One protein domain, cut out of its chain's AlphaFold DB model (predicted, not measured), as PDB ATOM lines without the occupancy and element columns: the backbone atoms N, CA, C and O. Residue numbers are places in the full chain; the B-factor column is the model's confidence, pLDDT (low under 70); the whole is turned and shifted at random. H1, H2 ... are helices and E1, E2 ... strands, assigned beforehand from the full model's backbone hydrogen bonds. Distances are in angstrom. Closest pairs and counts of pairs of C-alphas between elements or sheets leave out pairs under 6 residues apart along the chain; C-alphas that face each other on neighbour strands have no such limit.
ATOM      1  N   ASP A 351      -6.802  23.794  18.683       85.44
ATOM      2  CA  ASP A 351      -7.294  25.022  19.301       85.44
ATOM      3  C   ASP A 351      -6.556  26.245  18.731       85.44
ATOM      4  O   ASP A 351      -7.200  27.239  18.399       85.44
ATOM      5  N   THR A 352      -5.248  26.125  18.479       83.00
ATOM      6  CA  THR A 352      -4.429  27.146  17.814       83.00
ATOM      7  C   THR A 352      -4.870  27.357  16.365       83.00
ATOM      8  O   THR A 352      -5.018  28.492  15.919       83.00
ATOM      9  N   ILE A 353      -5.112  26.278  15.606       83.62
ATOM     10  CA  ILE A 353      -5.519  26.387  14.191       83.62
ATOM     11  C   ILE A 353      -6.886  27.051  14.064       83.62
ATOM     12  O   ILE A 353      -7.082  27.913  13.211       83.62
ATOM     13  N   PHE A 354      -7.829  26.663  14.923       88.25
ATOM     14  CA  PHE A 354      -9.170  27.242  14.949       88.25
ATOM     15  C   PHE A 354      -9.254  28.571  15.691       88.25
ATOM     16  O   PHE A 354     -10.359  29.099  15.817       88.25
ATOM     17  N   GLN A 355      -8.121  29.107  16.158       91.06
ATOM     18  CA  GLN A 355      -8.039  30.384  16.865       91.06
ATOM     19  C   GLN A 355      -9.062  30.442  18.009       91.06
ATOM     20  O   GLN A 355      -9.858  31.376  18.140       91.06
ATOM     21  N   LYS A 356      -9.126  29.366  18.800       92.25
ATOM     22  CA  LYS A 356     -10.077  29.251  19.909       92.25
ATOM     23  C   LYS A 356      -9.806  30.306  20.978       92.25
ATOM     24  O   LYS A 356     -10.748  30.876  21.513       92.25
ATOM     25  N   ASP A 357      -8.536  30.595  21.225       92.38
ATOM     26  CA  ASP A 357      -8.067  31.680  22.083       92.38
ATOM     27  C   ASP A 357      -8.608  33.048  21.631       92.38
ATOM     28  O   ASP A 357      -9.125  33.805  22.449       92.38
ATOM     29  N   LEU A 358      -8.591  33.336  20.326       94.12
ATOM     30  CA  LEU A 358      -9.223  34.529  19.761       94.12
ATOM     31  C   LEU A 358     -10.732  34.529  20.019       94.12
ATOM     32  O   LEU A 358     -11.278  35.538  20.464       94.12
ATOM     33  N   ALA A 359     -11.413  33.414  19.732       94.81
ATOM     34  CA  ALA A 359     -12.860  33.298  19.914       94.81
ATOM     35  C   ALA A 359     -13.280  33.508  21.382       94.81
ATOM     36  O   ALA A 359     -14.280  34.176  21.648       94.81
ATOM     37  N   GLU A 360     -12.501  32.981  22.327       95.06
ATOM     38  CA  GLU A 360     -12.677  33.196  23.764       95.06
ATOM     39  C   GLU A 360     -12.402  34.656  24.152       95.06
ATOM     40  O   GLU A 360     -13.199  35.255  24.875       95.06
ATOM     41  N   ALA A 361     -11.337  35.264  23.620       94.44
ATOM     42  CA  ALA A 361     -10.954  36.638  23.936       94.44
ATOM     43  C   ALA A 361     -11.967  37.689  23.449       94.44
ATOM     44  O   ALA A 361     -12.106  38.746  24.066       94.44
ATOM     45  N   VAL A 362     -12.695  37.416  22.361       95.19
ATOM     46  CA  VAL A 362     -13.738  38.320  21.841       95.19
ATOM     47  C   VAL A 362     -15.139  38.023  22.376       95.19
ATOM     48  O   VAL A 362     -16.098  38.724  22.024       95.19
ATOM     49  N   MET A 363     -15.289  36.986  23.205       92.94
ATOM     50  CA  MET A 363     -16.583  36.573  23.734       92.94
ATOM     51  C   MET A 363     -17.208  37.710  24.555       92.94
ATOM     52  O   MET A 363     -16.613  38.233  25.493       92.94
ATOM     53  N   GLY A 364     -18.421  38.125  24.182       90.25
ATOM     54  CA  GLY A 364     -19.125  39.251  24.810       90.25
ATOM     55  C   GLY A 364     -18.779  40.637  24.249       90.25
ATOM     56  O   GLY A 364     -19.491  41.595  24.547       90.25
ATOM     57  N   ILE A 365     -17.751  40.753  23.401       94.31
ATOM     58  CA  ILE A 365     -17.421  41.985  22.661       94.31
ATOM     59  C   ILE A 365     -18.072  41.951  21.276       94.31
ATOM     60  O   ILE A 365     -18.715  42.915  20.850       94.31
ATOM     61  N   VAL A 366     -17.895  40.831  20.576       93.75
ATOM     62  CA  VAL A 366     -18.398  40.616  19.220       93.75
ATOM     63  C   VAL A 366     -19.800  40.016  19.284       93.75
ATOM     64  O   VAL A 366     -20.050  39.076  20.042       93.75
ATOM     65  N   LYS A 367     -20.723  40.557  18.483       93.06
ATOM     66  CA  LYS A 367     -22.096  40.052  18.387       93.06
ATOM     67  C   LYS A 367     -22.251  39.098  17.194       93.06
ATOM     68  O   LYS A 367     -21.509  39.243  16.224       93.06
ATOM     69  N   PRO A 368     -23.208  38.153  17.214       91.19
ATOM     70  CA  PRO A 368     -23.391  37.196  16.118       91.19
ATOM     71  C   PRO A 368     -23.690  37.826  14.750       91.19
ATOM     72  O   PRO A 368     -23.320  37.271  13.720       91.19
ATOM     73  N   GLU A 369     -24.355  38.982  14.730       92.44
ATOM     74  CA  GLU A 369     -24.654  39.738  13.512       92.44
ATOM     75  C   GLU A 369     -23.457  40.524  12.964       92.44
ATOM     76  O   GLU A 369     -23.517  41.020  11.837       92.44
ATOM     77  N   SER A 370     -22.387  40.658  13.753       95.38
ATOM     78  CA  SER A 370     -21.213  41.424  13.362       95.38
ATOM     79  C   SER A 370     -20.403  40.714  12.279       95.38
ATOM     80  O   SER A 370     -20.458  39.487  12.136       95.38
ATOM     81  N   ARG A 371     -19.607  41.487  11.537       95.50
ATOM     82  CA  ARG A 371     -18.682  40.962  10.523       95.50
ATOM     83  C   ARG A 371     -17.240  41.295  10.879       95.50
ATOM     84  O   ARG A 371     -16.913  42.447  11.163       95.50
ATOM     85  N   ALA A 372     -16.380  40.283  10.853       96.25
ATOM     86  CA  ALA A 372     -14.965  40.408  11.171       96.25
ATOM     87  C   ALA A 372     -14.090  40.054   9.965       96.25
ATOM     88  O   ALA A 372     -14.204  38.962   9.407       96.25
ATOM     89  N   LEU A 373     -13.191  40.959   9.585       95.81
ATOM     90  CA  LEU A 373     -12.116  40.678   8.639       95.81
ATOM     91  C   LEU A 373     -11.013  39.904   9.365       95.81
ATOM     92  O   LEU A 373     -10.408  40.421  10.306       95.81
ATOM     93  N   MET A 374     -10.761  38.673   8.932       93.62
ATOM     94  CA  MET A 374      -9.815  37.741   9.548       93.62
ATOM     95  C   MET A 374      -8.968  37.070   8.481       93.62
ATOM     96  O   MET A 374      -9.435  36.868   7.366       93.62
ATOM     97  N   TYR A 375      -7.732  36.705   8.811       88.12
ATOM     98  CA  TYR A 375      -6.839  36.093   7.834       88.12
ATOM     99  C   TYR A 375      -7.338  34.729   7.347       88.12
ATOM    100  O   TYR A 375      -7.740  34.596   6.192       88.12
ATOM    101  N   GLU A 376      -7.372  33.756   8.257       83.62
ATOM    102  CA  GLU A 376      -7.776  32.381   7.980       83.62
ATOM    103  C   GLU A 376      -9.243  32.162   8.343       83.62
ATOM    104  O   GLU A 376      -9.651  32.329   9.497       83.62
ATOM    105  N   ILE A 377     -10.043  31.699   7.382       84.62
ATOM    106  CA  ILE A 377     -11.474  31.466   7.617       84.62
ATOM    107  C   ILE A 377     -11.743  30.330   8.609       84.62
ATOM    108  O   ILE A 377     -12.840  30.229   9.151       84.62
ATOM    109  N   GLN A 378     -10.771  29.447   8.853       87.19
ATOM    110  CA  GLN A 378     -10.952  28.344   9.797       87.19
ATOM    111  C   GLN A 378     -11.219  28.823  11.229       87.19
ATOM    112  O   GLN A 378     -11.870  28.097  11.979       87.19
ATOM    113  N   GLY A 379     -10.856  30.069  11.572       87.88
ATOM    114  CA  GLY A 379     -11.274  30.713  12.821       87.88
ATOM    115  C   GLY A 379     -12.796  30.714  13.024       87.88
ATOM    116  O   GLY A 379     -13.273  30.568  14.148       87.88
ATOM    117  N   GLN A 380     -13.586  30.735  11.937       89.50
ATOM    118  CA  GLN A 380     -15.055  30.629  11.958       89.50
ATOM    119  C   GLN A 380     -15.575  29.384  12.691       89.50
ATOM    120  O   GLN A 380     -16.743  29.337  13.082       89.50
ATOM    121  N   TYR A 381     -14.737  28.359  12.878       90.44
ATOM    122  CA  TYR A 381     -15.119  27.164  13.616       90.44
ATOM    123  C   TYR A 381     -15.593  27.489  15.043       90.44
ATOM    124  O   TYR A 381     -16.601  26.919  15.480       90.44
ATOM    125  N   TYR A 382     -14.920  28.423  15.726       91.75
ATOM    126  CA  TYR A 382     -15.298  28.909  17.060       91.75
ATOM    127  C   TYR A 382     -15.722  30.380  17.082       91.75
ATOM    128  O   TYR A 382     -16.448  30.779  17.992       91.75
ATOM    129  N   PHE A 383     -15.300  31.183  16.104       91.56
ATOM    130  CA  PHE A 383     -15.565  32.616  16.101       91.56
ATOM    131  C   PHE A 383     -17.077  32.916  16.020       91.56
ATOM    132  O   PHE A 383     -17.770  32.340  15.176       91.56
ATOM    133  N   PRO A 384     -17.615  33.801  16.885       89.62
ATOM    134  CA  PRO A 384     -19.063  33.963  17.050       89.62
ATOM    135  C   PRO A 384     -19.741  34.803  15.957       89.62
ATOM    136  O   PRO A 384     -20.961  34.748  15.828       89.62
ATOM    137  N   ALA A 385     -18.974  35.582  15.196       91.56
ATOM    138  CA  ALA A 385     -19.456  36.463  14.131       91.56
ATOM    139  C   ALA A 385     -19.228  35.871  12.736       91.56
ATOM    140  O   ALA A 385     -18.537  34.865  12.574       91.56
ATOM    141  N   HIS A 386     -19.787  36.537  11.725       92.31
ATOM    142  CA  HIS A 386     -19.506  36.253  10.324       92.31
ATOM    143  C   HIS A 386     -18.076  36.683   9.977       92.31
ATOM    144  O   HIS A 386     -17.699  37.840  10.171       92.31
ATOM    145  N   THR A 387     -17.289  35.785   9.401       93.00
ATOM    146  CA  THR A 387     -15.899  36.052   9.027       93.00
ATOM    147  C   THR A 387     -15.769  36.370   7.542       93.00
ATOM    148  O   THR A 387     -16.455  35.820   6.679       93.00
ATOM    149  N   VAL A 388     -14.889  37.315   7.238       92.94
ATOM    150  CA  VAL A 388     -14.495  37.694   5.884       92.94
ATOM    151  C   VAL A 388     -13.015  37.368   5.751       92.94
ATOM    152  O   VAL A 388     -12.212  37.892   6.519       92.94
ATOM    153  N   SER A 389     -12.660  36.483   4.815       90.69
ATOM    154  CA  SER A 389     -11.267  36.053   4.634       90.69
ATOM    155  C   SER A 389     -10.445  37.178   3.999       90.69
ATOM    156  O   SER A 389     -10.757  37.680   2.915       90.69
ATOM    157  N   ALA A 390      -9.397  37.598   4.703       90.56
ATOM    158  CA  ALA A 390      -8.500  38.657   4.265       90.56
ATOM    159  C   ALA A 390      -7.522  38.160   3.195       90.56
ATOM    160  O   ALA A 390      -7.076  38.950   2.375       90.56
ATOM    161  N   ASP A 391      -7.212  36.859   3.161       83.50
ATOM    162  CA  ASP A 391      -6.345  36.259   2.142       83.50
ATOM    163  C   ASP A 391      -7.042  36.037   0.785       83.50
ATOM    164  O   ASP A 391      -6.376  35.802  -0.228       83.50
ATOM    165  N   GLY A 392      -8.377  36.113   0.753       80.56
ATOM    166  CA  GLY A 392      -9.196  35.876  -0.429       80.56
ATOM    167  C   GLY A 392      -9.118  34.447  -0.974       80.56
ATOM    168  O   GLY A 392      -9.558  34.208  -2.101       80.56
ATOM    169  N   ILE A 393      -8.566  33.477  -0.239       78.81
ATOM    170  CA  ILE A 393      -8.545  32.072  -0.682       78.81
ATOM    171  C   ILE A 393      -9.952  31.469  -0.581       78.81
ATOM    172  O   ILE A 393     -10.338  30.605  -1.382       78.81
ATOM    173  N   VAL A 394     -10.745  31.968   0.366       78.19
ATOM    174  CA  VAL A 394     -12.078  31.470   0.696       78.19
ATOM    175  C   VAL A 394     -13.069  32.604   0.631       78.19
ATOM    176  O   VAL A 394     -12.802  33.709   1.087       78.19
ATOM    177  N   GLY A 395     -14.221  32.325   0.037       78.06
ATOM    178  CA  GLY A 395     -15.137  33.396  -0.309       78.06
ATOM    179  C   GLY A 395     -14.588  34.259  -1.452       78.06
ATOM    180  O   GLY A 395     -13.608  33.923  -2.123       78.06
ATOM    181  N   ARG A 396     -15.309  35.332  -1.753       83.06
ATOM    182  CA  ARG A 396     -15.009  36.300  -2.823       83.06
ATOM    183  C   ARG A 396     -15.064  37.743  -2.338       83.06
ATOM    184  O   ARG A 396     -14.780  38.656  -3.110       83.06
ATOM    185  N   GLU A 397     -15.421  37.934  -1.074       89.50
ATOM    186  CA  GLU A 397     -15.684  39.210  -0.427       89.50
ATOM    187  C   GLU A 397     -14.502  40.173  -0.606       89.50
ATOM    188  O   GLU A 397     -14.697  41.294  -1.067       89.50
ATOM    189  N   ALA A 398     -13.269  39.721  -0.344       90.69
ATOM    190  CA  ALA A 398     -12.068  40.559  -0.400       90.69
ATOM    191  C   ALA A 398     -11.393  40.645  -1.787       90.69
ATOM    192  O   ALA A 398     -10.417  41.374  -1.951       90.69
ATOM    193  N   HIS A 399     -11.871  39.926  -2.814       89.25
ATOM    194  CA  HIS A 399     -11.120  39.766  -4.078       89.25
ATOM    195  C   HIS A 399     -10.845  41.077  -4.812       89.25
ATOM    196  O   HIS A 399      -9.740  41.257  -5.320       89.25
ATOM    197  N   LYS A 400     -11.829  41.977  -4.892       90.75
ATOM    198  CA  LYS A 400     -11.665  43.262  -5.593       90.75
ATOM    199  C   LYS A 400     -10.669  44.165  -4.873       90.75
ATOM    200  O   LYS A 400      -9.778  44.713  -5.514       90.75
ATOM    201  N   PHE A 401     -10.783  44.250  -3.549       92.75
ATOM    202  CA  PHE A 401      -9.848  44.990  -2.706       92.75
ATOM    203  C   PHE A 401      -8.413  44.469  -2.868       92.75
ATOM    204  O   PHE A 401      -7.512  45.233  -3.199       92.75
ATOM    205  N   LEU A 402      -8.213  43.153  -2.755       89.62
ATOM    206  CA  LEU A 402      -6.897  42.514  -2.884       89.62
ATOM    207  C   LEU A 402      -6.256  42.670  -4.272       89.62
ATOM    208  O   LEU A 402      -5.043  42.544  -4.413       89.62
ATOM    209  N   ARG A 403      -7.055  42.939  -5.309       87.88
ATOM    210  CA  ARG A 403      -6.576  43.226  -6.671       87.88
ATOM    211  C   ARG A 403      -6.371  44.714  -6.950       87.88
ATOM    212  O   ARG A 403      -5.961  45.060  -8.054       87.88
ATOM    213  N   GLY A 404      -6.680  45.587  -5.992       88.75
ATOM    214  CA  GLY A 404      -6.671  47.037  -6.188       88.75
ATOM    215  C   GLY A 404      -7.800  47.550  -7.090       88.75
ATOM    216  O   GLY A 404      -7.728  48.672  -7.579       88.75
ATOM    217  N   GLU A 405      -8.839  46.741  -7.329       92.50
ATOM    218  CA  GLU A 405     -10.032  47.121  -8.102       92.50
ATOM    219  C   GLU A 405     -11.059  47.888  -7.242       92.50
ATOM    220  O   GLU A 405     -11.998  48.480  -7.772       92.50
ATOM    221  N   GLU A 406     -10.907  47.858  -5.915       94.88
ATOM    222  CA  GLU A 406     -11.794  48.487  -4.932       94.88
ATOM    223  C   GLU A 406     -10.961  49.153  -3.826       94.88
ATOM    224  O   GLU A 406      -9.981  48.582  -3.345       94.88
ATOM    225  N   ALA A 407     -11.348  50.367  -3.423       95.31
ATOM    226  CA  ALA A 407     -10.728  51.064  -2.300       95.31
ATOM    227  C   ALA A 407     -11.122  50.412  -0.964       95.31
ATOM    228  O   ALA A 407     -12.224  49.883  -0.826       95.31
ATOM    229  N   PHE A 408     -10.243  50.493   0.038       95.06
ATOM    230  CA  PHE A 408     -10.468  49.873   1.348       95.06
ATOM    231  C   PHE A 408     -11.770  50.330   2.021       95.06
ATOM    232  O   PHE A 408     -12.534  49.485   2.476       95.06
ATOM    233  N   ASP A 409     -12.056  51.635   2.026       96.31
ATOM    234  CA  ASP A 409     -13.278  52.177   2.640       96.31
ATOM    235  C   ASP A 409     -14.535  51.610   1.962       96.31
ATOM    236  O   ASP A 409     -15.444  51.122   2.628       96.31
ATOM    237  N   SER A 410     -14.547  51.553   0.625       96.94
ATOM    238  CA  SER A 410     -15.651  50.950  -0.133       96.94
ATOM    239  C   SER A 410     -15.824  49.462   0.172       96.94
ATOM    240  O   SER A 410     -16.953  48.989   0.275       96.94
ATOM    241  N   PHE A 411     -14.722  48.727   0.348       96.62
ATOM    242  CA  PHE A 411     -14.752  47.323   0.752       96.62
ATOM    243  C   PHE A 411     -15.338  47.150   2.160       96.62
ATOM    244  O   PHE A 411     -16.252  46.346   2.346       96.62
ATOM    245  N   VAL A 412     -14.860  47.931   3.133       96.94
ATOM    246  CA  VAL A 412     -15.341  47.909   4.521       96.94
ATOM    247  C   VAL A 412     -16.831  48.243   4.601       96.94
ATOM    248  O   VAL A 412     -17.555  47.606   5.363       96.94
ATOM    249  N   GLU A 413     -17.304  49.215   3.823       96.50
ATOM    250  CA  GLU A 413     -18.718  49.594   3.767       96.50
ATOM    251  C   GLU A 413     -19.578  48.534   3.076       96.50
ATOM    252  O   GLU A 413     -20.600  48.122   3.624       96.50
ATOM    253  N   ARG A 414     -19.155  48.047   1.900       95.81
ATOM    254  CA  ARG A 414     -19.886  47.027   1.130       95.81
ATOM    255  C   ARG A 414     -20.060  45.737   1.920       95.81
ATOM    256  O   ARG A 414     -21.129  45.134   1.883       95.81
ATOM    257  N   GLU A 415     -19.004  45.314   2.603       95.06
ATOM    258  CA  GLU A 415     -19.002  44.111   3.426       95.06
ATOM    259  C   GLU A 415     -19.393  44.386   4.879       95.06
ATOM    260  O   GLU A 415     -19.302  43.469   5.682       95.06
ATOM    261  N   ASN A 416     -19.816  45.605   5.232       96.00
ATOM    262  CA  ASN A 416     -20.209  46.003   6.588       96.00
ATOM    263  C   ASN A 416     -19.263  45.457   7.679       96.00
ATOM    264  O   ASN A 416     -19.704  44.789   8.613       96.00
ATOM    265  N   ILE A 417     -17.954  45.667   7.519       97.19
ATOM    266  CA  ILE A 417     -16.939  45.143   8.440       97.19
ATOM    267  C   ILE A 417     -16.965  45.950   9.744       97.19
ATOM    268  O   ILE A 417     -16.628  47.137   9.757       97.19
ATOM    269  N   ASP A 418     -17.317  45.282  10.843       97.81
ATOM    270  CA  ASP A 418     -17.343  45.851  12.195       97.81
ATOM    271  C   ASP A 418     -16.006  45.661  12.917       97.81
ATOM    272  O   ASP A 418     -15.593  46.512  13.706       97.81
ATOM    273  N   PHE A 419     -15.331  44.539  12.656       98.00
ATOM    274  CA  PHE A 419     -14.093  44.164  13.331       98.00
ATOM    275  C   PHE A 419     -12.981  43.816  12.344       98.00
ATOM    276  O   PHE A 419     -13.228  43.219  11.298       98.00
ATOM    277  N   ILE A 420     -11.738  44.138  12.695       97.44
ATOM    278  CA  ILE A 420     -10.547  43.700  11.961       97.44
ATOM    279  C   ILE A 420      -9.619  42.986  12.933       97.44
ATOM    280  O   ILE A 420      -9.228  43.554  13.953       97.44
ATOM    281  N   VAL A 421      -9.261  41.747  12.606       96.69
ATOM    282  CA  VAL A 421      -8.262  40.972  13.340       96.69
ATOM    283  C   VAL A 421      -6.915  41.159  12.654       96.69
ATOM    284  O   VAL A 421      -6.748  40.820  11.481       96.69
ATOM    285  N   THR A 422      -5.957  41.749  13.366       94.38
ATOM    286  CA  THR A 422      -4.604  41.976  12.848       94.38
ATOM    287  C   THR A 422      -3.782  40.696  12.902       94.38
ATOM    288  O   THR A 422      -3.962  39.862  13.787       94.38
ATOM    289  N   PHE A 423      -2.866  40.538  11.950       90.06
ATOM    290  CA  PHE A 423      -1.890  39.450  11.911       90.06
ATOM    291  C   PHE A 423      -0.651  39.906  11.132       90.06
ATOM    292  O   PHE A 423      -0.710  40.848  10.335       90.06
ATOM    293  N   ASP A 424       0.471  39.218  11.325       83.50
ATOM    294  CA  ASP A 424       1.776  39.668  10.822       83.50
ATOM    295  C   ASP A 424       1.906  39.732   9.305       83.50
ATOM    296  O   ASP A 424       2.727  40.490   8.789       83.50
ATOM    297  N   GLY A 425       1.105  38.964   8.567       83.31
ATOM    298  CA  GLY A 425       1.170  38.965   7.107       83.31
ATOM    299  C   GLY A 425       0.852  40.322   6.494       83.31
ATOM    300  O   GLY A 425       1.357  40.604   5.410       83.31
ATOM    301  N   PHE A 426       0.134  41.211   7.190       88.75
ATOM    302  CA  PHE A 426      -0.009  42.605   6.758       88.75
ATOM    303  C   PHE A 426       1.349  43.310   6.600       88.75
ATOM    304  O   PHE A 426       1.528  44.111   5.681       88.75
ATOM    305  N   ALA A 427       2.342  42.979   7.427       83.06
ATOM    306  CA  ALA A 427       3.648  43.626   7.398       83.06
ATOM    307  C   ALA A 427       4.537  43.209   6.221       83.06
ATOM    308  O   ALA A 427       5.332  44.033   5.767       83.06
ATOM    309  N   TYR A 428       4.437  41.962   5.750       80.31
ATOM    310  CA  TYR A 428       5.410  41.391   4.805       80.31
ATOM    311  C   TYR A 428       4.805  40.834   3.513       80.31
ATOM    312  O   TYR A 428       5.524  40.699   2.524       80.31
ATOM    313  N   ARG A 429       3.509  40.496   3.472       83.12
ATOM    314  CA  ARG A 429       2.906  39.968   2.243       83.12
ATOM    315  C   ARG A 429       2.785  41.090   1.205       83.12
ATOM    316  O   ARG A 429       2.142  42.105   1.501       83.12
ATOM    317  N   PRO A 430       3.339  40.934  -0.015       83.31
ATOM    318  CA  PRO A 430       3.324  41.986  -1.034       83.31
ATOM    319  C   PRO A 430       1.929  42.497  -1.395       83.31
ATOM    320  O   PRO A 430       1.779  43.658  -1.762       83.31
ATOM    321  N   ILE A 431       0.902  41.654  -1.266       85.44
ATOM    322  CA  ILE A 431      -0.475  42.009  -1.613       85.44
ATOM    323  C   ILE A 431      -1.071  43.122  -0.744       85.44
ATOM    324  O   ILE A 431      -1.925  43.869  -1.207       85.44
ATOM    325  N   TYR A 432      -0.600  43.270   0.495       89.56
ATOM    326  CA  TYR A 432      -1.062  44.338   1.380       89.56
ATOM    327  C   TYR A 432      -0.227  45.608   1.250       89.56
ATOM    328  O   TYR A 432      -0.548  46.610   1.886       89.56
ATOM    329  N   LYS A 433       0.839  45.610   0.443       87.50
ATOM    330  CA  LYS A 433       1.748  46.749   0.336       87.50
ATOM    331  C   LYS A 433       0.999  48.020  -0.069       87.50
ATOM    332  O   LYS A 433       0.350  48.066  -1.108       87.50
ATOM    333  N   GLY A 434       1.134  49.066   0.746       86.88
ATOM    334  CA  GLY A 434       0.471  50.354   0.520       86.88
ATOM    335  C   GLY A 434      -1.030  50.363   0.825       86.88
ATOM    336  O   GLY A 434      -1.708  51.316   0.453       86.88
ATOM    337  N   THR A 435      -1.558  49.326   1.482       91.69
ATOM    338  CA  THR A 435      -2.958  49.292   1.922       91.69
ATOM    339  C   THR A 435      -3.116  49.802   3.363       91.69
ATOM    340  O   THR A 435      -2.209  49.615   4.179       91.69
ATOM    341  N   PRO A 436      -4.298  50.339   3.716       94.06
ATOM    342  CA  PRO A 436      -4.736  50.628   5.089       94.06
ATOM    343  C   PRO A 436      -4.434  49.565   6.153       94.06
ATOM    344  O   PRO A 436      -4.193  49.894   7.311       94.06
ATOM    345  N   LEU A 437      -4.417  48.285   5.776       94.12
ATOM    346  CA  LEU A 437      -4.154  47.185   6.709       94.12
ATOM    347  C   LEU A 437      -2.707  47.191   7.226       94.12
ATOM    348  O   LEU A 437      -2.454  46.764   8.352       94.12
ATOM    349  N   VAL A 438      -1.767  47.732   6.446       92.06
ATOM    350  CA  VAL A 438      -0.373  47.927   6.871       92.06
ATOM    351  C   VAL A 438      -0.281  49.010   7.941       92.06
ATOM    352  O   VAL A 438       0.433  48.837   8.929       92.06
ATOM    353  N   ASP A 439      -1.016  50.109   7.766       92.75
ATOM    354  CA  ASP A 439      -1.041  51.213   8.727       92.75
ATOM    355  C   ASP A 439      -1.698  50.782  10.043       92.75
ATOM    356  O   ASP A 439      -1.176  51.080  11.121       92.75
ATOM    357  N   LEU A 440      -2.781  49.997   9.957       94.62
ATOM    358  CA  LEU A 440      -3.420  49.379  11.117       94.62
ATOM    359  C   LEU A 440      -2.439  48.484  11.879       94.62
ATOM    360  O   LEU A 440      -2.293  48.619  13.091       94.62
ATOM    361  N   PHE A 441      -1.736  47.600  11.165       92.06
ATOM    362  CA  PHE A 441      -0.740  46.717  11.765       92.06
ATOM    363  C   PHE A 441       0.394  47.502  12.429       92.06
ATOM    364  O   PHE A 441       0.817  47.184  13.535       92.06
ATOM    365  N   ARG A 442       0.882  48.567  11.786       88.88
ATOM    366  CA  ARG A 442       1.947  49.408  12.341       88.88
ATOM    367  C   ARG A 442       1.537  50.055  13.658       88.88
ATOM    368  O   ARG A 442       2.337  50.077  14.591       88.88
ATOM    369  N   HIS A 443       0.323  50.591  13.713       93.00
ATOM    370  CA  HIS A 443      -0.245  51.121  14.946       93.00
ATOM    371  C   HIS A 443      -0.333  50.033  16.015       93.00
ATOM    372  O   HIS A 443       0.063  50.261  17.157       93.00
ATOM    373  N   ASP A 444      -0.762  48.834  15.620       92.44
ATOM    374  CA  ASP A 444      -0.956  47.710  16.524       92.44
ATOM    375  C   ASP A 444       0.273  47.334  17.342       92.44
ATOM    376  O   ASP A 444       0.153  47.055  18.535       92.44
ATOM    377  N   MET A 445       1.452  47.427  16.730       86.69
ATOM    378  CA  MET A 445       2.731  47.106  17.366       86.69
ATOM    379  C   MET A 445       3.109  48.039  18.523       86.69
ATOM    380  O   MET A 445       4.020  47.725  19.288       86.69
ATOM    381  N   THR A 446       2.459  49.198  18.643       88.44
ATOM    382  CA  THR A 446       2.731  50.181  19.708       88.44
ATOM    383  C   THR A 446       1.494  50.573  20.514       88.44
ATOM    384  O   THR A 446       1.628  51.262  21.521       88.44
ATOM    385  N   ALA A 447       0.307  50.158  20.073       91.50
ATOM    386  CA  ALA A 447      -0.965  50.558  20.651       91.50
ATOM    387  C   ALA A 447      -1.395  49.662  21.816       91.50
ATOM    388  O   ALA A 447      -1.313  48.430  21.751       91.50
ATOM    389  N   SER A 448      -1.938  50.295  22.849       95.00
ATOM    390  CA  SER A 448      -2.618  49.658  23.973       95.00
ATOM    391  C   SER A 448      -4.104  49.439  23.673       95.00
ATOM    392  O   SER A 448      -4.681  50.055  22.777       95.00
ATOM    393  N   VAL A 449      -4.755  48.550  24.428       96.31
ATOM    394  CA  VAL A 449      -6.220  48.410  24.378       96.31
ATOM    395  C   VAL A 449      -6.867  49.746  24.772       96.31
ATOM    396  O   VAL A 449      -6.492  50.339  25.781       96.31
ATOM    397  N   GLY A 450      -7.824  50.212  23.968       97.06
ATOM    398  CA  GLY A 450      -8.477  51.520  24.070       97.06
ATOM    399  C   GLY A 450      -7.896  52.589  23.137       97.06
ATOM    400  O   GLY A 450      -8.570  53.585  22.866       97.06
ATOM    401  N   ASP A 451      -6.689  52.383  22.599       97.88
ATOM    402  CA  ASP A 451      -6.103  53.306  21.624       97.88
ATOM    403  C   ASP A 451      -6.864  53.265  20.296       97.88
ATOM    404  O   ASP A 451      -7.424  52.237  19.887       97.88
ATOM    405  N   ARG A 452      -6.871  54.408  19.607       98.12
ATOM    406  CA  ARG A 452      -7.651  54.630  18.390       98.12
ATOM    407  C   ARG A 452      -6.776  55.055  17.230       98.12
ATOM    408  O   ARG A 452      -5.919  55.923  17.374       98.12
ATOM    409  N   ILE A 453      -7.095  54.535  16.053       97.62
ATOM    410  CA  ILE A 453      -6.504  54.950  14.784       97.62
ATOM    411  C   ILE A 453      -7.602  55.267  13.776       97.62
ATOM    412  O   ILE A 453      -8.629  54.596  13.725       97.62
ATOM    413  N   THR A 454      -7.388  56.301  12.967       97.12
ATOM    414  CA  THR A 454      -8.248  56.595  11.816       97.12
ATOM    415  C   THR A 454      -7.524  56.195  10.545       97.12
ATOM    416  O   THR A 454      -6.389  56.620  10.328       97.12
ATOM    417  N   ILE A 455      -8.174  55.373   9.724       90.69
ATOM    418  CA  ILE A 455      -7.652  54.907   8.443       90.69
ATOM    419  C   ILE A 455      -8.743  55.101   7.398       90.69
ATOM    420  O   ILE A 455      -9.839  54.562   7.538       90.69
ATOM    421  N   GLY A 456      -8.449  55.916   6.382       86.81
ATOM    422  CA  GLY A 456      -9.466  56.368   5.434       86.81
ATOM    423  C   GLY A 456     -10.589  57.128   6.144       86.81
ATOM    424  O   GLY A 456     -10.331  58.023   6.952       86.81
ATOM    425  N   ALA A 457     -11.832  56.754   5.852       92.75
ATOM    426  CA  ALA A 457     -13.038  57.328   6.449       92.75
ATOM    427  C   ALA A 457     -13.463  56.677   7.783       92.75
ATOM    428  O   ALA A 457     -14.529  57.002   8.312       92.75
ATOM    429  N   HIS A 458     -12.686  55.735   8.325       96.50
ATOM    430  CA  HIS A 458     -13.097  54.926   9.473       96.50
ATOM    431  C   HIS A 458     -12.146  55.073  10.660       96.50
ATOM    432  O   HIS A 458     -10.924  55.056  10.511       96.50
ATOM    433  N   THR A 459     -12.715  55.178  11.862       97.88
ATOM    434  CA  THR A 459     -11.961  55.126  13.118       97.88
ATOM    435  C   THR A 459     -12.124  53.752  13.748       97.88
ATOM    436  O   THR A 459     -13.231  53.229  13.853       97.88
ATOM    437  N   TYR A 460     -11.007  53.181  14.185       98.19
ATOM    438  CA  TYR A 460     -10.932  51.878  14.821       98.19
ATOM    439  C   TYR A 460     -10.346  52.008  16.225       98.19
ATOM    440  O   TYR A 460      -9.372  52.730  16.423       98.19
ATOM    441  N   GLU A 461     -10.915  51.283  17.185       98.31
ATOM    442  CA  GLU A 461     -10.421  51.165  18.559       98.31
ATOM    443  C   GLU A 461      -9.889  49.750  18.802       98.31
ATOM    444  O   GLU A 461     -10.567  48.771  18.481       98.31
ATOM    445  N   LYS A 462      -8.687  49.628  19.373       97.94
ATOM    446  CA  LYS A 462      -8.128  48.331  19.771       97.94
ATOM    447  C   LYS A 462      -8.879  47.818  20.995       97.94
ATOM    448  O   LYS A 462      -8.775  48.405  22.066       97.94
ATOM    449  N   VAL A 463      -9.623  46.723  20.858       97.81
ATOM    450  CA  VAL A 463     -10.471  46.181  21.937       97.81
ATOM    451  C   VAL A 463      -9.890  44.931  22.591       97.81
ATOM    452  O   VAL A 463     -10.183  44.660  23.751       97.81
ATOM    453  N   VAL A 464      -9.048  44.188  21.872       96.69
ATOM    454  CA  VAL A 464      -8.369  42.986  22.376       96.69
ATOM    455  C   VAL A 464      -6.935  42.971  21.860       96.69
ATOM    456  O   VAL A 464      -6.689  43.357  20.719       96.69
ATOM    457  N   ALA A 465      -6.003  42.500  22.687       94.62
ATOM    458  CA  ALA A 465      -4.625  42.210  22.304       94.62
ATOM    459  C   ALA A 465      -4.270  40.785  22.739       94.62
ATOM    460  O   ALA A 465      -4.574  40.400  23.868       94.62
ATOM    461  N   ASN A 466      -3.614  40.028  21.866       91.50
ATOM    462  CA  ASN A 466      -3.069  38.720  22.187       91.50
ATOM    463  C   ASN A 466      -1.868  38.896  23.140       91.50
ATOM    464  O   ASN A 466      -0.910  39.591  22.787       91.50
ATOM    465  N   PRO A 467      -1.884  38.300  24.346       86.06
ATOM    466  CA  PRO A 467      -0.763  38.380  25.276       86.06
ATOM    467  C   PRO A 467       0.546  37.838  24.694       86.06
ATOM    468  O   PRO A 467       1.596  38.431  24.930       86.06
ATOM    469  N   GLU A 468       0.484  36.765  23.900       82.12
ATOM    470  CA  GLU A 468       1.663  36.161  23.270       82.12
ATOM    471  C   GLU A 468       2.281  37.112  22.242       82.12
ATOM    472  O   GLU A 468       3.501  37.228  22.148       82.12
ATOM    473  N   ALA A 469       1.451  37.891  21.539       78.31
ATOM    474  CA  ALA A 469       1.932  38.885  20.585       78.31
ATOM    475  C   ALA A 469       2.652  40.056  21.277       78.31
ATOM    476  O   ALA A 469       3.353  40.835  20.637       78.31
ATOM    477  N   ASN A 470       2.553  40.195  22.594       71.62
ATOM    478  CA  ASN A 470       3.315  41.209  23.313       71.62
ATOM    479  C   ASN A 470       4.670  40.692  23.822       71.62
ATOM    480  O   ASN A 470       5.435  41.495  24.355       71.62
ATOM    481  N   ASP A 471       5.002  39.404  23.653       73.12
ATOM    482  CA  ASP A 471       6.290  38.856  24.087       73.12
ATOM    483  C   ASP A 471       7.396  39.139  23.049       73.12
ATOM    484  O   ASP A 471       7.471  38.477  22.010       73.12
ATOM    485  N   PRO A 472       8.322  40.082  23.316       62.22
ATOM    486  CA  PRO A 472       9.374  40.454  22.376       62.22
ATOM    487  C   PRO A 472      10.346  39.310  22.051       62.22
ATOM    488  O   PRO A 472      11.090  39.431  21.076       62.22
ATOM    489  N   THR A 473      10.387  38.246  22.860       66.00
ATOM    490  CA  THR A 473      11.289  37.101  22.665       66.00
ATOM    491  C   THR A 473      10.829  36.157  21.554       66.00
ATOM    492  O   THR A 473      11.650  35.410  21.023       66.00
ATOM    493  N   LEU A 474       9.558  36.244  21.147       64.06
ATOM    494  CA  LEU A 474       8.975  35.426  20.078       64.06
ATOM    495  C   LEU A 474       9.230  35.991  18.668       64.06
ATOM    496  O   LEU A 474       8.981  35.320  17.667       64.06
ATOM    497  N   TYR A 475       9.783  37.203  18.568       63.41
ATOM    498  CA  TYR A 475       9.965  37.916  17.306       63.41
ATOM    499  C   TYR A 475      11.382  37.811  16.751       63.41
ATOM    500  O   TYR A 475      12.374  37.913  17.474       63.41
ATOM    501  N   SER A 476      11.492  37.730  15.424       63.34
ATOM    502  CA  SER A 476      12.765  37.918  14.725       63.34
ATOM    503  C   SER A 476      12.746  39.208  13.909       63.34
ATOM    504  O   SER A 476      11.714  39.676  13.440       63.34
ATOM    505  N   ASN A 477      13.903  39.845  13.765       63.69
ATOM    506  CA  ASN A 477      13.981  41.064  12.967       63.69
ATOM    507  C   ASN A 477      13.935  40.693  11.484       63.69
ATOM    508  O   ASN A 477      14.847  40.028  10.984       63.69
ATOM    509  N   LEU A 478      12.895  41.149  10.789       59.12
ATOM    510  CA  LEU A 478      12.838  41.090   9.336       59.12
ATOM    511  C   LEU A 478      13.684  42.219   8.724       59.12
ATOM    512  O   LEU A 478      13.617  43.358   9.207       59.12
ATOM    513  N   PRO A 479      14.480  41.947   7.672       62.34
ATOM    514  CA  PRO A 479      15.138  42.996   6.904       62.34
ATOM    515  C   PRO A 479      14.120  44.010   6.370       62.34
ATOM    516  O   PRO A 479      13.055  43.639   5.889       62.34
ATOM    517  N   ALA A 480      14.471  45.298   6.389       62.44
ATOM    518  CA  ALA A 480      13.586  46.374   5.928       62.44
ATOM    519  C   ALA A 480      13.093  46.199   4.476       62.44
ATOM    520  O   ALA A 480      12.014  46.671   4.133       62.44
ATOM    521  N   GLN A 481      13.873  45.515   3.634       66.00
ATOM    522  CA  GLN A 481      13.532  45.221   2.237       66.00
ATOM    523  C   GLN A 481      12.384  44.207   2.081       66.00
ATOM    524  O   GLN A 481      11.725  44.206   1.045       66.00
ATOM    525  N   ASP A 482      12.132  43.393   3.109       64.88
ATOM    526  CA  ASP A 482      11.075  42.374   3.132       64.88
ATOM    527  C   ASP A 482       9.784  42.908   3.780       64.88
ATOM    528  O   ASP A 482       8.792  42.193   3.896       64.88
ATOM    529  N   LEU A 483       9.793  44.173   4.220       68.62
ATOM    530  CA  LEU A 483       8.690  44.822   4.918       68.62
ATOM    531  C   LEU A 483       8.008  45.867   4.038       68.62
ATOM    532  O   LEU A 483       8.641  46.638   3.313       68.62
ATOM    533  N   ASN A 484       6.690  45.962   4.178       72.75
ATOM    534  CA  ASN A 484       5.845  46.847   3.384       72.75
ATOM    535  C   ASN A 484       6.003  48.351   3.710       72.75
ATOM    536  O   ASN A 484       5.359  49.170   3.059       72.75
ATOM    537  N   TYR A 485       6.855  48.740   4.669       68.75
ATOM    538  CA  TYR A 485       7.011  50.133   5.141       68.75
ATOM    539  C   TYR A 485       8.468  50.567   5.431       68.75
ATOM    540  O   TYR A 485       8.689  51.555   6.130       68.75
ATOM    541  N   GLY A 486       9.477  49.871   4.886       56.94
ATOM    542  CA  GLY A 486      10.855  50.387   4.754       56.94
ATOM    543  C   GLY A 486      11.711  50.511   6.027       56.94
ATOM    544  O   GLY A 486      12.856  50.945   5.932       56.94
ATOM    545  N   ASN A 487      11.209  50.098   7.193       61.84
ATOM    546  CA  ASN A 487      11.955  50.046   8.458       61.84
ATOM    547  C   ASN A 487      12.027  48.604   8.963       61.84
ATOM    548  O   ASN A 487      11.079  47.858   8.755       61.84
ATOM    549  N   THR A 488      13.092  48.222   9.680       58.16
ATOM    550  CA  THR A 488      13.120  46.948  10.419       58.16
ATOM    551  C   THR A 488      12.067  46.986  11.515       58.16
ATOM    552  O   THR A 488      12.148  47.816  12.424       58.16
ATOM    553  N   LEU A 489      11.102  46.083  11.448       55.53
ATOM    554  CA  LEU A 489      10.114  45.882  12.495       55.53
ATOM    555  C   LEU A 489      10.266  44.462  13.025       55.53
ATOM    556  O   LEU A 489      10.720  43.552  12.323       55.53
ATOM    557  N   ARG A 490       9.941  44.305  14.304       54.75
ATOM    558  CA  ARG A 490       9.824  42.992  14.922       54.75
ATOM    559  C   ARG A 490       8.572  42.366  14.348       54.75
ATOM    560  O   ARG A 490       7.477  42.859  14.581       54.75
ATOM    561  N   VAL A 491       8.764  41.346  13.537       52.44
ATOM    562  CA  VAL A 491       7.684  40.574  12.938       52.44
ATOM    563  C   VAL A 491       8.006  39.119  13.235       52.44
ATOM    564  O   VAL A 491       9.156  38.780  13.529       52.44
ATOM    565  N   PHE A 492       7.026  38.231  13.203       55.12
ATOM    566  CA  PHE A 492       7.361  36.820  13.101       55.12
ATOM    567  C   PHE A 492       8.115  36.628  11.786       55.12
ATOM    568  O   PHE A 492       7.551  36.696  10.695       55.12
ATOM    569  N   GLY A 493       9.440  36.525  11.878       44.41
ATOM    570  CA  GLY A 493      10.267  36.380  10.700       44.41
ATOM    571  C   GLY A 493       9.964  35.055  10.004       44.41
ATOM    572  O   GLY A 493       9.716  34.036  10.656       44.41
ATOM    573  N   PRO A 494      10.018  35.034   8.671       41.97
ATOM    574  CA  PRO A 494       9.868  33.833   7.900       41.97
ATOM    575  C   PRO A 494      11.171  33.035   8.055       41.97
ATOM    576  O   PRO A 494      12.261  33.482   7.705       41.97
ATOM    577  N   HIS A 495      11.061  31.816   8.576       44.12
ATOM    578  CA  HIS A 495      12.004  30.735   8.269       44.12
ATOM    579  C   HIS A 495      13.431  30.777   8.861       44.12
ATOM    580  O   HIS A 495      14.387  30.504   8.132       44.12
ATOM    581  N   LYS A 496      13.619  30.957  10.181       34.03
ATOM    582  CA  LYS A 496      14.892  30.524  10.817       34.03
ATOM    583  C   LYS A 496      14.851  29.277  11.691       34.03
ATOM    584  O   LYS A 496      15.897  28.658  11.849       34.03
ATOM    585  N   THR A 497      13.690  28.804  12.127       34.84
ATOM    586  CA  THR A 497      13.603  27.521  12.841       34.84
ATOM    587  C   THR A 497      12.224  26.900  12.675       34.84
ATOM    588  O   THR A 497      11.294  27.225  13.403       34.84
ATOM    589  N   VAL A 498      12.114  25.915  11.781       36.31
ATOM    590  CA  VAL A 498      11.093  24.851  11.856       36.31
ATOM    591  C   VAL A 498      11.419  23.952  13.072       36.31
ATOM    592  O   VAL A 498      11.638  22.760  12.944       36.31
ATOM    593  N   GLY A 499      11.570  24.544  14.261       33.19
ATOM    594  CA  GLY A 499      12.142  23.878  15.440       33.19
ATOM    595  C   GLY A 499      11.442  24.157  16.771       33.19
ATOM    596  O   GLY A 499      11.727  23.462  17.737       33.19
ATOM    597  N   ALA A 500      10.522  25.120  16.830       31.61
ATOM    598  CA  ALA A 500       9.618  25.362  17.960       31.61
ATOM    599  C   ALA A 500       8.502  26.276  17.421       31.61
ATOM    600  O   ALA A 500       8.745  27.446  17.180       31.61
ATOM    601  N   GLY A 501       7.394  25.761  16.890       43.72
ATOM    602  CA  GLY A 501       6.257  25.373  17.720       43.72
ATOM    603  C   GLY A 501       5.479  26.635  18.096       43.72
ATOM    604  O   GLY A 501       5.878  27.275  19.053       43.72
ATOM    605  N   GLN A 502       4.410  26.934  17.339       50.50
ATOM    606  CA  GLN A 502       3.453  28.057  17.467       50.50
ATOM    607  C   GLN A 502       3.842  29.375  16.756       50.50
ATOM    608  O   GLN A 502       4.541  30.226  17.290       50.50
ATOM    609  N   LEU A 503       3.347  29.559  15.520       60.03
ATOM    610  CA  LEU A 503       3.132  30.898  14.955       60.03
ATOM    611  C   LEU A 503       1.851  31.480  15.553       60.03
ATOM    612  O   LEU A 503       0.795  30.845  15.453       60.03
ATOM    613  N   ILE A 504       1.944  32.693  16.089       70.62
ATOM    614  CA  ILE A 504       0.784  33.482  16.493       70.62
ATOM    615  C   ILE A 504      -0.108  33.707  15.266       70.62
ATOM    616  O   ILE A 504       0.339  34.188  14.227       70.62
ATOM    617  N   GLN A 505      -1.370  33.290  15.367       79.81
ATOM    618  CA  GLN A 505      -2.328  33.345  14.257       79.81
ATOM    619  C   GLN A 505      -3.064  34.693  14.168       79.81
ATOM    620  O   GLN A 505      -3.677  34.996  13.143       79.81
ATOM    621  N   TRP A 506      -3.015  35.492  15.236       90.56
ATOM    622  CA  TRP A 506      -3.663  36.795  15.354       90.56
ATOM    623  C   TRP A 506      -2.976  37.648  16.432       90.56
ATOM    624  O   TRP A 506      -2.547  37.126  17.462       90.56
ATOM    625  N   ASN A 507      -2.923  38.963  16.225       91.12
ATOM    626  CA  ASN A 507      -2.236  39.891  17.123       91.12
ATOM    627  C   ASN A 507      -3.230  40.651  17.995       91.12
ATOM    628  O   ASN A 507      -3.116  40.642  19.216       91.12
ATOM    629  N   SER A 508      -4.219  41.299  17.383       95.38
ATOM    630  CA  SER A 508      -5.193  42.137  18.083       95.38
ATOM    631  C   SER A 508      -6.524  42.184  17.343       95.38
ATOM    632  O   SER A 508      -6.623  41.816  16.173       95.38
ATOM    633  N   VAL A 509      -7.554  42.682  18.024       97.12
ATOM    634  CA  VAL A 509      -8.875  42.928  17.438       97.12
ATOM    635  C   VAL A 509      -9.200  44.407  17.536       97.12
ATOM    636  O   VAL A 509      -9.160  44.998  18.616       97.12
ATOM    637  N   TYR A 510      -9.555  44.986  16.396       98.12
ATOM    638  CA  TYR A 510      -9.992  46.366  16.261       98.12
ATOM    639  C   TYR A 510     -11.483  46.423  15.980       98.12
ATOM    640  O   TYR A 510     -11.975  45.685  15.132       98.12
ATOM    641  N   LYS A 511     -12.186  47.322  16.663       98.12
ATOM    642  CA  LYS A 511     -13.607  47.602  16.467       98.12
ATOM    643  C   LYS A 511     -13.778  48.932  15.740       98.12
ATOM    644  O   LYS A 511     -13.222  49.936  16.178       98.12
ATOM    645  N   LYS A 512     -14.572  48.949  14.672       97.62
ATOM    646  CA  LYS A 512     -15.004  50.167  13.979       97.62
ATOM    647  C   LYS A 512     -15.970  50.967  14.868       97.62
ATOM    648  O   LYS A 512     -16.873  50.378  15.469       97.62
ATOM    649  N   LEU A 513     -15.749  52.279  14.980       96.00
ATOM    650  CA  LEU A 513     -16.553  53.203  15.795       96.00
ATOM    651  C   LEU A 513     -17.695  53.863  15.023       96.00
ATOM    652  O   LEU A 513     -17.518  54.128  13.811       96.00
TER     653      LEU A 513
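AT A GLANCE: This is residues 351 to 513 of the 513 residues of an uncharacterized protein of Agrobacterium tumefaciens F2 (UniProt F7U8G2). Little regular structure: a strongly twisted sheet of six strands with short helices round it, H6 over E5, and a long loop, residues 466 to 507, without named elements. The 163 printed residues run H1 E1 H2 E2 H3 H4 E3 H5 H6 E4 E5 E6, class mixed, 63 in named elements. The mixed sheet's order is E2 E1 E3 E6 E5 E4; the whole is compact, radius of gyration of the C-alphas 15.0 A, spans 40 by 33 by 31 A.

IN THESE COORDINATES: Strands are E2 386 to 389, E1 371 to 374, E3 419 to 421, E6 508 to 512, E5 458 to 465 (20.0 A) and E4 452 to 455. Helices are H1 356 to 361, H2 377 to 381, H3 399 to 402, H4 408 to 414, H5 425 to 428 and H6 436 to 444 (12.4 A). C-alpha 356 is at (-10.077, 29.251, 19.909), C-alpha 512 at (-15.004, 50.167, 13.979).

HOW THE PARTS SIT: E3 and E6 are antiparallel (N 420 to O 510, 2.9 A). H6 is on the sheet, height 7.7 A, and touches H5, closest C-alphas Phe 426 and Val 438, 5.3 A. Every O i to N i+4 pair is within hydrogen-bond range in H1, H4 and H6; H2 has 0 of 1, but 2 of 2 O i to N i+3.

THE WHOLE: The printed part has no cut; E5 to E6 is a long link. pLDDT is under 70 at residues 472 to 483 and 485 to 503.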